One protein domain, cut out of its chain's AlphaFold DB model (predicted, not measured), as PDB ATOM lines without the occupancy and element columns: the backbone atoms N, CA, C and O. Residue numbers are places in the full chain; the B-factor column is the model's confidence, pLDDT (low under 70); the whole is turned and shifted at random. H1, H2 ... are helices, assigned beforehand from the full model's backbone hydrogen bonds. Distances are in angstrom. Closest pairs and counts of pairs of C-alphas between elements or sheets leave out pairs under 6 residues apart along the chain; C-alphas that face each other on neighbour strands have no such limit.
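What this domain is: This is residues 13 to 73 of the 86 residues of the protein "Pyruvate dehydrogenase (Acetyl-transferring) E1 component subunit alpha" of Thermoanaerobacter sp. (UniProt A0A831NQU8). One long helix, H3, makes the long axis, and the shorter H2 folds back from its first end in an open V; H1 lies beyond H2, and small H4 lies beyond the other end of H3. Residues 13 to 27 and 43 to 73 stand free. The 61 printed residues hold four named helices, H1 to H4 in chain order, and no named strand: all helix, extended, flat, radius of gyration of the C-alphas 19.6 A, spans 56 by 33 by 18 A.

How they stand to each other: H3, residues 39 to 62, and H2, residues 23 to 33, are close but not clearly touching; their closest C-alphas, Leu 32 and Glu 39, are 7.0 A apart. They run opposite ways at a tilt of 36 degrees, only just steep. H1, residues 13 to 19, and H4, residues 68 to 72, are apart from the other helices and from each other. Every O i to N i+4 pair is within hydrogen-bond range in H1, H2 and H3; in H4 0 of 1 is, beside 2 of 2 O i to N i+3 pairs.

Where its parts are: H3 is 34.7 A long, from C-alpha 39 at (42.391, -8.353, -4.797); H2 is 15.1 A, H1 9.9 A and H4 8.2 A, ending at C-alpha 72, (59.954, -55.443, -12.391).

The domain as a whole: The farthest C-alphas, Asp 33 and Glu 69, are 56.6 A apart. The printed part has no cut, its three links are tight, and no printed residue is under pLDDT 70.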
ATOM      1  N   GLU A  13      27.945 -30.140  11.290       97.44
ATOM      2  CA  GLU A  13      28.125 -28.949  12.113       97.44
ATOM      3  C   GLU A  13      29.599 -28.750  12.484       97.44
ATOM      4  O   GLU A  13      30.107 -27.633  12.418       97.44
ATOM      5  N   GLU A  14      30.315 -29.832  12.813       96.75
ATOM      6  CA  GLU A  14      31.757 -29.772  13.073       96.75
ATOM      7  C   GLU A  14      32.521 -29.321  11.819       96.75
ATOM      8  O   GLU A  14      33.397 -28.460  11.893       96.75
ATOM      9  N   VAL A  15      32.180 -29.875  10.651       96.12
ATOM     10  CA  VAL A  15      32.825 -29.505   9.382       96.12
ATOM     11  C   VAL A  15      32.592 -28.029   9.061       96.12
ATOM     12  O   VAL A  15      33.538 -27.329   8.705       96.12
ATOM     13  N   GLU A  16      31.366 -27.541   9.223       96.94
ATOM     14  CA  GLU A  16      31.017 -26.135   9.003       96.94
ATOM     15  C   GLU A  16      31.762 -25.195   9.964       96.94
ATOM     16  O   GLU A  16      32.280 -24.163   9.530       96.94
ATOM     17  N   GLU A  17      31.897 -25.567  11.244       97.88
ATOM     18  CA  GLU A  17      32.674 -24.797  12.223       97.88
ATOM     19  C   GLU A  17      34.138 -24.636  11.785       97.88
ATOM     20  O   GLU A  17      34.729 -23.561  11.934       97.88
ATOM     21  N   TRP A  18      34.735 -25.694  11.236       97.06
ATOM     22  CA  TRP A  18      36.117 -25.659  10.760       97.06
ATOM     23  C   TRP A  18      36.279 -24.922   9.433       97.06
ATOM     24  O   TRP A  18      37.252 -24.181   9.285       97.06
ATOM     25  N   LEU A  19      35.328 -25.046   8.505       96.69
ATOM     26  CA  LEU A  19      35.325 -24.268   7.261       96.69
ATOM     27  C   LEU A  19      35.249 -22.762   7.541       96.69
ATOM     28  O   LEU A  19      35.948 -21.979   6.905       96.69
ATOM     29  N   ALA A  20      34.499 -22.339   8.563       96.75
ATOM     30  CA  ALA A  20      34.467 -20.938   8.987       96.75
ATOM     31  C   ALA A  20      35.828 -20.415   9.504       96.75
ATOM     32  O   ALA A  20      36.024 -19.204   9.629       96.75
ATOM     33  N   LYS A  21      36.779 -21.308   9.811       97.56
ATOM     34  CA  LYS A  21      38.134 -20.982  10.283       97.56
ATOM     35  C   LYS A  21      39.195 -21.100   9.184       97.56
ATOM     36  O   LYS A  21      40.380 -21.070   9.528       97.56
ATOM     37  N   ASP A  22      38.790 -21.203   7.915       97.94
ATOM     38  CA  ASP A  22      39.675 -21.403   6.763       97.94
ATOM     39  C   ASP A  22      40.902 -20.462   6.799       97.94
ATOM     40  O   ASP A  22      40.754 -19.230   6.773       97.94
ATOM     41  N   PRO A  23      42.132 -21.009   6.886       98.00
ATOM     42  CA  PRO A  23      43.345 -20.204   6.932       98.00
ATOM     43  C   PRO A  23      43.594 -19.411   5.644       98.00
ATOM     44  O   PRO A  23      44.181 -18.334   5.730       98.00
ATOM     45  N   ILE A  24      43.139 -19.887   4.482       97.12
ATOM     46  CA  ILE A  24      43.330 -19.210   3.194       97.12
ATOM     47  C   ILE A  24      42.520 -17.916   3.172       97.12
ATOM     48  O   ILE A  24      43.070 -16.846   2.906       97.12
ATOM     49  N   LEU A  25      41.239 -17.975   3.551       96.88
ATOM     50  CA  LEU A  25      40.385 -16.784   3.634       96.88
ATOM     51  C   LEU A  25      40.904 -15.783   4.673       96.88
ATOM     52  O   LEU A  25      40.921 -14.574   4.434       96.88
ATOM     53  N   ARG A  26      41.373 -16.281   5.823       97.81
ATOM     54  CA  ARG A  26      41.949 -15.441   6.884       97.81
ATOM     55  C   ARG A  26      43.229 -14.741   6.436       97.81
ATOM     56  O   ARG A  26      43.405 -13.562   6.737       97.81
ATOM     57  N   LEU A  27      44.107 -15.454   5.735       98.06
ATOM     58  CA  LEU A  27      45.347 -14.897   5.210       98.06
ATOM     59  C   LEU A  27      45.075 -13.893   4.087       98.06
ATOM     60  O   LEU A  27      45.649 -12.812   4.108       98.06
ATOM     61  N   SER A  28      44.170 -14.216   3.159       97.75
ATOM     62  CA  SER A  28      43.752 -13.311   2.082       97.75
ATOM     63  C   SER A  28      43.252 -11.980   2.645       97.75
ATOM     64  O   SER A  28      43.751 -10.919   2.274       97.75
ATOM     65  N   LYS A  29      42.371 -12.029   3.655       98.06
ATOM     66  CA  LYS A  29      41.929 -10.826   4.364       98.06
ATOM     67  C   LYS A  29      43.098 -10.058   4.982       98.06
ATOM     68  O   LYS A  29      43.175  -8.848   4.826       98.06
ATOM     69  N   HIS A  30      44.010 -10.744   5.668       98.44
ATOM     70  CA  HIS A  30      45.166 -10.094   6.284       98.44
ATOM     71  C   HIS A  30      46.063  -9.391   5.252       98.44
ATOM     72  O   HIS A  30      46.508  -8.277   5.503       98.44
ATOM     73  N   ILE A  31      46.298 -10.011   4.095       98.56
ATOM     74  CA  ILE A  31      47.079  -9.433   2.994       98.56
ATOM     75  C   ILE A  31      46.428  -8.144   2.480       98.56
ATOM     76  O   ILE A  31      47.125  -7.143   2.319       98.56
ATOM     77  N   LEU A  32      45.107  -8.158   2.273       98.38
ATOM     78  CA  LEU A  32      44.347  -6.994   1.804       98.38
ATOM     79  C   LEU A  32      44.306  -5.876   2.855       98.38
ATOM     80  O   LEU A  32      44.580  -4.726   2.534       98.38
ATOM     81  N   ASP A  33      44.025  -6.217   4.116       98.50
ATOM     82  CA  ASP A  33      43.945  -5.261   5.232       98.50
ATOM     83  C   ASP A  33      45.290  -4.555   5.507       98.50
ATOM     84  O   ASP A  33      45.318  -3.530   6.187       98.50
ATOM     85  N   ASN A  34      46.406  -5.113   5.022       98.44
ATOM     86  CA  ASN A  34      47.758  -4.580   5.214       98.44
ATOM     87  C   ASN A  34      48.404  -4.098   3.903       98.44
ATOM     88  O   ASN A  34      49.619  -3.908   3.877       98.44
ATOM     89  N   ASP A  35      47.622  -3.924   2.830       97.88
ATOM     90  CA  ASP A  35      48.089  -3.439   1.523       97.88
ATOM     91  C   ASP A  35      49.293  -4.228   0.956       97.88
ATOM     92  O   ASP A  35      50.126  -3.693   0.224       97.88
ATOM     93  N   VAL A  36      49.408  -5.518   1.300       98.44
ATOM     94  CA  VAL A  36      50.512  -6.388   0.855       98.44
ATOM     95  C   VAL A  36      50.320  -6.824  -0.598       98.44
ATOM     96  O   VAL A  36      51.293  -6.999  -1.327       98.44
ATOM     97  N   ALA A  37      49.067  -7.000  -1.014       98.00
ATOM     98  CA  ALA A  37      48.673  -7.248  -2.393       98.00
ATOM     99  C   ALA A  37      47.244  -6.745  -2.613       98.00
ATOM    100  O   ALA A  37      46.476  -6.553  -1.669       98.00
ATOM    101  N   THR A  38      46.877  -6.564  -3.870       98.31
ATOM    102  CA  THR A  38      45.524  -6.208  -4.291       98.31
ATOM    103  C   THR A  38      44.660  -7.449  -4.507       98.31
ATOM    104  O   THR A  38      45.152  -8.541  -4.789       98.31
ATOM    105  N   GLU A  39      43.337  -7.276  -4.470       97.62
ATOM    106  CA  GLU A  39      42.391  -8.353  -4.797       97.62
ATOM    107  C   GLU A  39      42.627  -8.913  -6.208       97.62
ATOM    108  O   GLU A  39      42.479 -10.112  -6.441       97.62
ATOM    109  N   LYS A  40      43.031  -8.051  -7.150       98.25
ATOM    110  CA  LYS A  40      43.372  -8.465  -8.510       98.25
ATOM    111  C   LYS A  40      44.585  -9.396  -8.517       98.25
ATOM    112  O   LYS A  40      44.511 -10.450  -9.125       98.25
ATOM    113  N   GLU A  41      45.665  -9.039  -7.825       98.38
ATOM    114  CA  GLU A  41      46.873  -9.874  -7.774       98.38
ATOM    115  C   GLU A  41      46.601 -11.240  -7.135       98.38
ATOM    116  O   GLU A  41      47.119 -12.247  -7.611       98.38
ATOM    117  N   LEU A  42      45.745 -11.302  -6.109       98.19
ATOM    118  CA  LEU A  42      45.334 -12.577  -5.512       98.19
ATOM    119  C   LEU A  42      44.544 -13.450  -6.498       98.19
ATOM    120  O   LEU A  42      44.814 -14.646  -6.600       98.19
ATOM    121  N   LYS A  43      43.619 -12.857  -7.262       97.88
ATOM    122  CA  LYS A  43      42.876 -13.566  -8.319       97.88
ATOM    123  C   LYS A  43      43.779 -14.013  -9.465       97.88
ATOM    124  O   LYS A  43      43.603 -15.109  -9.984       97.88
ATOM    125  N   ASP A  44      44.752 -13.189  -9.843       98.50
ATOM    126  CA  ASP A  44      45.719 -13.525 -10.889       98.50
ATOM    127  C   ASP A  44      46.602 -14.716 -10.454       98.50
ATOM    128  O   ASP A  44      46.931 -15.570 -11.276       98.50
ATOM    129  N   ILE A  45      46.953 -14.819  -9.163       98.00
ATOM    130  CA  ILE A  45      47.639 -15.998  -8.605       98.00
ATOM    131  C   ILE A  45      46.741 -17.235  -8.685       98.00
ATOM    132  O   ILE A  45      47.192 -18.269  -9.167       98.00
ATOM    133  N   GLU A  46      45.486 -17.140  -8.244       97.75
ATOM    134  CA  GLU A  46      44.538 -18.261  -8.286       97.75
ATOM    135  C   GLU A  46      44.357 -18.791  -9.715       97.75
ATOM    136  O   GLU A  46      44.505 -19.988  -9.947       97.75
ATOM    137  N   ALA A  47      44.138 -17.896 -10.683       98.44
ATOM    138  CA  ALA A  47      43.985 -18.260 -12.088       98.44
ATOM    139  C   ALA A  47      45.221 -18.985 -12.644       98.44
ATOM    140  O   ALA A  47      45.085 -20.012 -13.304       98.44
ATOM    141  N   ARG A  48      46.426 -18.494 -12.329       98.69
ATOM    142  CA  ARG A  48      47.679 -19.143 -12.740       98.69
ATOM    143  C   ARG A  48      47.838 -20.544 -12.158       98.69
ATOM    144  O   ARG A  48      48.318 -21.430 -12.851       98.69
ATOM    145  N   ILE A  49      47.471 -20.741 -10.891       98.56
ATOM    146  CA  ILE A  49      47.569 -22.060 -10.251       98.56
ATOM    147  C   ILE A  49      46.548 -23.031 -10.847       98.56
ATOM    148  O   ILE A  49      46.876 -24.197 -11.042       98.56
ATOM    149  N   VAL A  50      45.338 -22.569 -11.173       98.50
ATOM    150  CA  VAL A  50      44.350 -23.396 -11.883       98.50
ATOM    151  C   VAL A  50      44.905 -23.855 -13.231       98.50
ATOM    152  O   VAL A  50      44.860 -25.046 -13.522       98.50
ATOM    153  N   GLU A  51      45.487 -22.942 -14.012       98.69
ATOM    154  CA  GLU A  51      46.110 -23.268 -15.301       98.69
ATOM    155  C   GLU A  51      47.258 -24.280 -15.144       98.69
ATOM    156  O   GLU A  51      47.280 -25.294 -15.838       98.69
ATOM    157  N   GLU A  52      48.158 -24.080 -14.176       98.75
ATOM    158  CA  GLU A  52      49.269 -25.002 -13.899       98.75
ATOM    159  C   GLU A  52      48.778 -26.411 -13.515       98.75
ATOM    160  O   GLU A  52      49.326 -27.418 -13.969       98.75
ATOM    161  N   VAL A  53      47.712 -26.504 -12.711       98.75
ATOM    162  CA  VAL A  53      47.102 -27.789 -12.339       98.75
ATOM    163  C   VAL A  53      46.449 -28.460 -13.549       98.75
ATOM    164  O   VAL A  53      46.624 -29.663 -13.737       98.75
ATOM    165  N   GLU A  54      45.727 -27.714 -14.386       98.69
ATOM    166  CA  GLU A  54      45.123 -28.252 -15.611       98.69
ATOM    167  C   GLU A  54      46.179 -28.778 -16.589       98.69
ATOM    168  O   GLU A  54      45.997 -29.839 -17.190       98.69
ATOM    169  N   GLU A  55      47.298 -28.070 -16.741       98.69
ATOM    170  CA  GLU A  55      48.434 -28.528 -17.540       98.69
ATOM    171  C   GLU A  55      49.064 -29.802 -16.967       98.69
ATOM    172  O   GLU A  55      49.333 -30.739 -17.721       98.69
ATOM    173  N   ALA A  56      49.248 -29.877 -15.646       98.75
ATOM    174  CA  ALA A  56      49.791 -31.061 -14.987       98.75
ATOM    175  C   ALA A  56      48.877 -32.289 -15.148       98.75
ATOM    176  O   ALA A  56      49.364 -33.389 -15.423       98.75
ATOM    177  N   VAL A  57      47.557 -32.107 -15.021       98.62
ATOM    178  CA  VAL A  57      46.570 -33.172 -15.258       98.62
ATOM    179  C   VAL A  57      46.628 -33.634 -16.710       98.62
ATOM    180  O   VAL A  57      46.764 -34.828 -16.959       98.62
ATOM    181  N   ARG A  58      46.614 -32.700 -17.667       98.62
ATOM    182  CA  ARG A  58      46.704 -33.018 -19.097       98.62
ATOM    183  C   ARG A  58      47.977 -33.793 -19.420       98.62
ATOM    184  O   ARG A  58      47.918 -34.806 -20.104       98.62
ATOM    185  N   PHE A  59      49.115 -33.355 -18.886       98.50
ATOM    186  CA  PHE A  59      50.384 -34.058 -19.036       98.50
ATOM    187  C   PHE A  59      50.301 -35.498 -18.510       98.50
ATOM    188  O   PHE A  59      50.778 -36.418 -19.173       98.50
ATOM    189  N   ALA A  60      49.685 -35.713 -17.345       98.19
ATOM    190  CA  ALA A  60      49.522 -37.044 -16.770       98.19
ATOM    191  C   ALA A  60      48.579 -37.938 -17.598       98.19
ATOM    192  O   ALA A  60      48.876 -39.114 -17.785       98.19
ATOM    193  N   GLU A  61      47.478 -37.391 -18.116       97.94
ATOM    194  CA  GLU A  61      46.510 -38.126 -18.943       97.94
ATOM    195  C   GLU A  61      47.051 -38.466 -20.339       97.94
ATOM    196  O   GLU A  61      46.773 -39.540 -20.870       97.94
ATOM    197  N   GLU A  62      47.828 -37.561 -20.939       98.25
ATOM    198  CA  GLU A  62      48.442 -37.750 -22.259       98.25
ATOM    199  C   GLU A  62      49.732 -38.582 -22.200       98.25
ATOM    200  O   GLU A  62      50.228 -39.042 -23.235       98.25
ATOM    201  N   SER A  63      50.285 -38.792 -21.002       98.25
ATOM    202  CA  SER A  63      51.480 -39.608 -20.820       98.25
ATOM    203  C   SER A  63      51.197 -41.070 -21.183       98.25
ATOM    204  O   SER A  63      50.202 -41.648 -20.739       98.25
ATOM    205  N   PRO A  64      52.072 -41.720 -21.972       97.12
ATOM    206  CA  PRO A  64      51.906 -43.128 -22.285       97.12
ATOM    207  C   PRO A  64      52.037 -43.967 -21.014       97.12
ATOM    208  O   PRO A  64      52.837 -43.665 -20.128       97.12
ATOM    209  N   TYR A  65      51.304 -45.079 -20.966       95.88
ATOM    210  CA  TYR A  65      51.540 -46.090 -19.943       95.88
ATOM    211  C   TYR A  65      53.000 -46.568 -19.975       95.88
ATOM    212  O   TYR A  65      53.602 -46.643 -21.056       95.88
ATOM    213  N   PRO A  66      53.577 -46.915 -18.809       93.81
ATOM    214  CA  PRO A  66      54.896 -47.522 -18.769       93.81
ATOM    215  C   PRO A  66      54.886 -48.845 -19.539       93.81
ATOM    216  O   PRO A  66      53.852 -49.506 -19.670       93.81
ATOM    217  N   LYS A  67      56.053 -49.242 -20.052       93.62
ATOM    218  CA  LYS A  67      56.197 -50.560 -20.672       93.62
ATOM    219  C   LYS A  67      56.055 -51.654 -19.614       93.62
ATOM    220  O   LYS A  67      56.359 -51.421 -18.446       93.62
ATOM    221  N   GLU A  68      55.650 -52.851 -20.027       90.44
ATOM    222  CA  GLU A  68      55.470 -53.989 -19.117       90.44
ATOM    223  C   GLU A  68      56.749 -54.321 -18.336       90.44
ATOM    224  O   GLU A  68      56.676 -54.685 -17.164       90.44
ATOM    225  N   GLU A  69      57.928 -54.125 -18.941       87.25
ATOM    226  CA  GLU A  69      59.214 -54.385 -18.287       87.25
ATOM    227  C   GLU A  69      59.471 -53.471 -17.080       87.25
ATOM    228  O   GLU A  69      60.163 -53.879 -16.150       87.25
ATOM    229  N   ALA A  70      58.871 -52.275 -17.045       89.19
ATOM    230  CA  ALA A  70      59.000 -51.358 -15.910       89.19
ATOM    231  C   ALA A  70      58.364 -51.922 -14.627       89.19
ATOM    232  O   ALA A  70      58.695 -51.488 -13.530       89.19
ATOM    233  N   ALA A  71      57.466 -52.910 -14.732       90.38
ATOM    234  CA  ALA A  71      56.810 -53.508 -13.570       90.38
ATOM    235  C   ALA A  71      57.766 -54.293 -12.653       90.38
ATOM    236  O   ALA A  71      57.420 -54.551 -11.500       90.38
ATOM    237  N   VAL A  72      58.934 -54.705 -13.160       87.25
ATOM    238  CA  VAL A  72      59.954 -55.443 -12.391       87.25
ATOM    239  C   VAL A  72      61.225 -54.630 -12.144       87.25
ATOM    240  O   VAL A  72      62.147 -55.120 -11.490       87.25
ATOM    241  N   GLU A  73      61.280 -53.408 -12.670       86.31
ATOM    242  CA  GLU A  73      62.356 -52.465 -12.384       86.31
ATOM    243  C   GLU A  73      62.340 -52.107 -10.885       86.31
ATOM    244  O   GLU A  73      61.304 -52.175 -10.223       86.31
TER     245      GLU A  73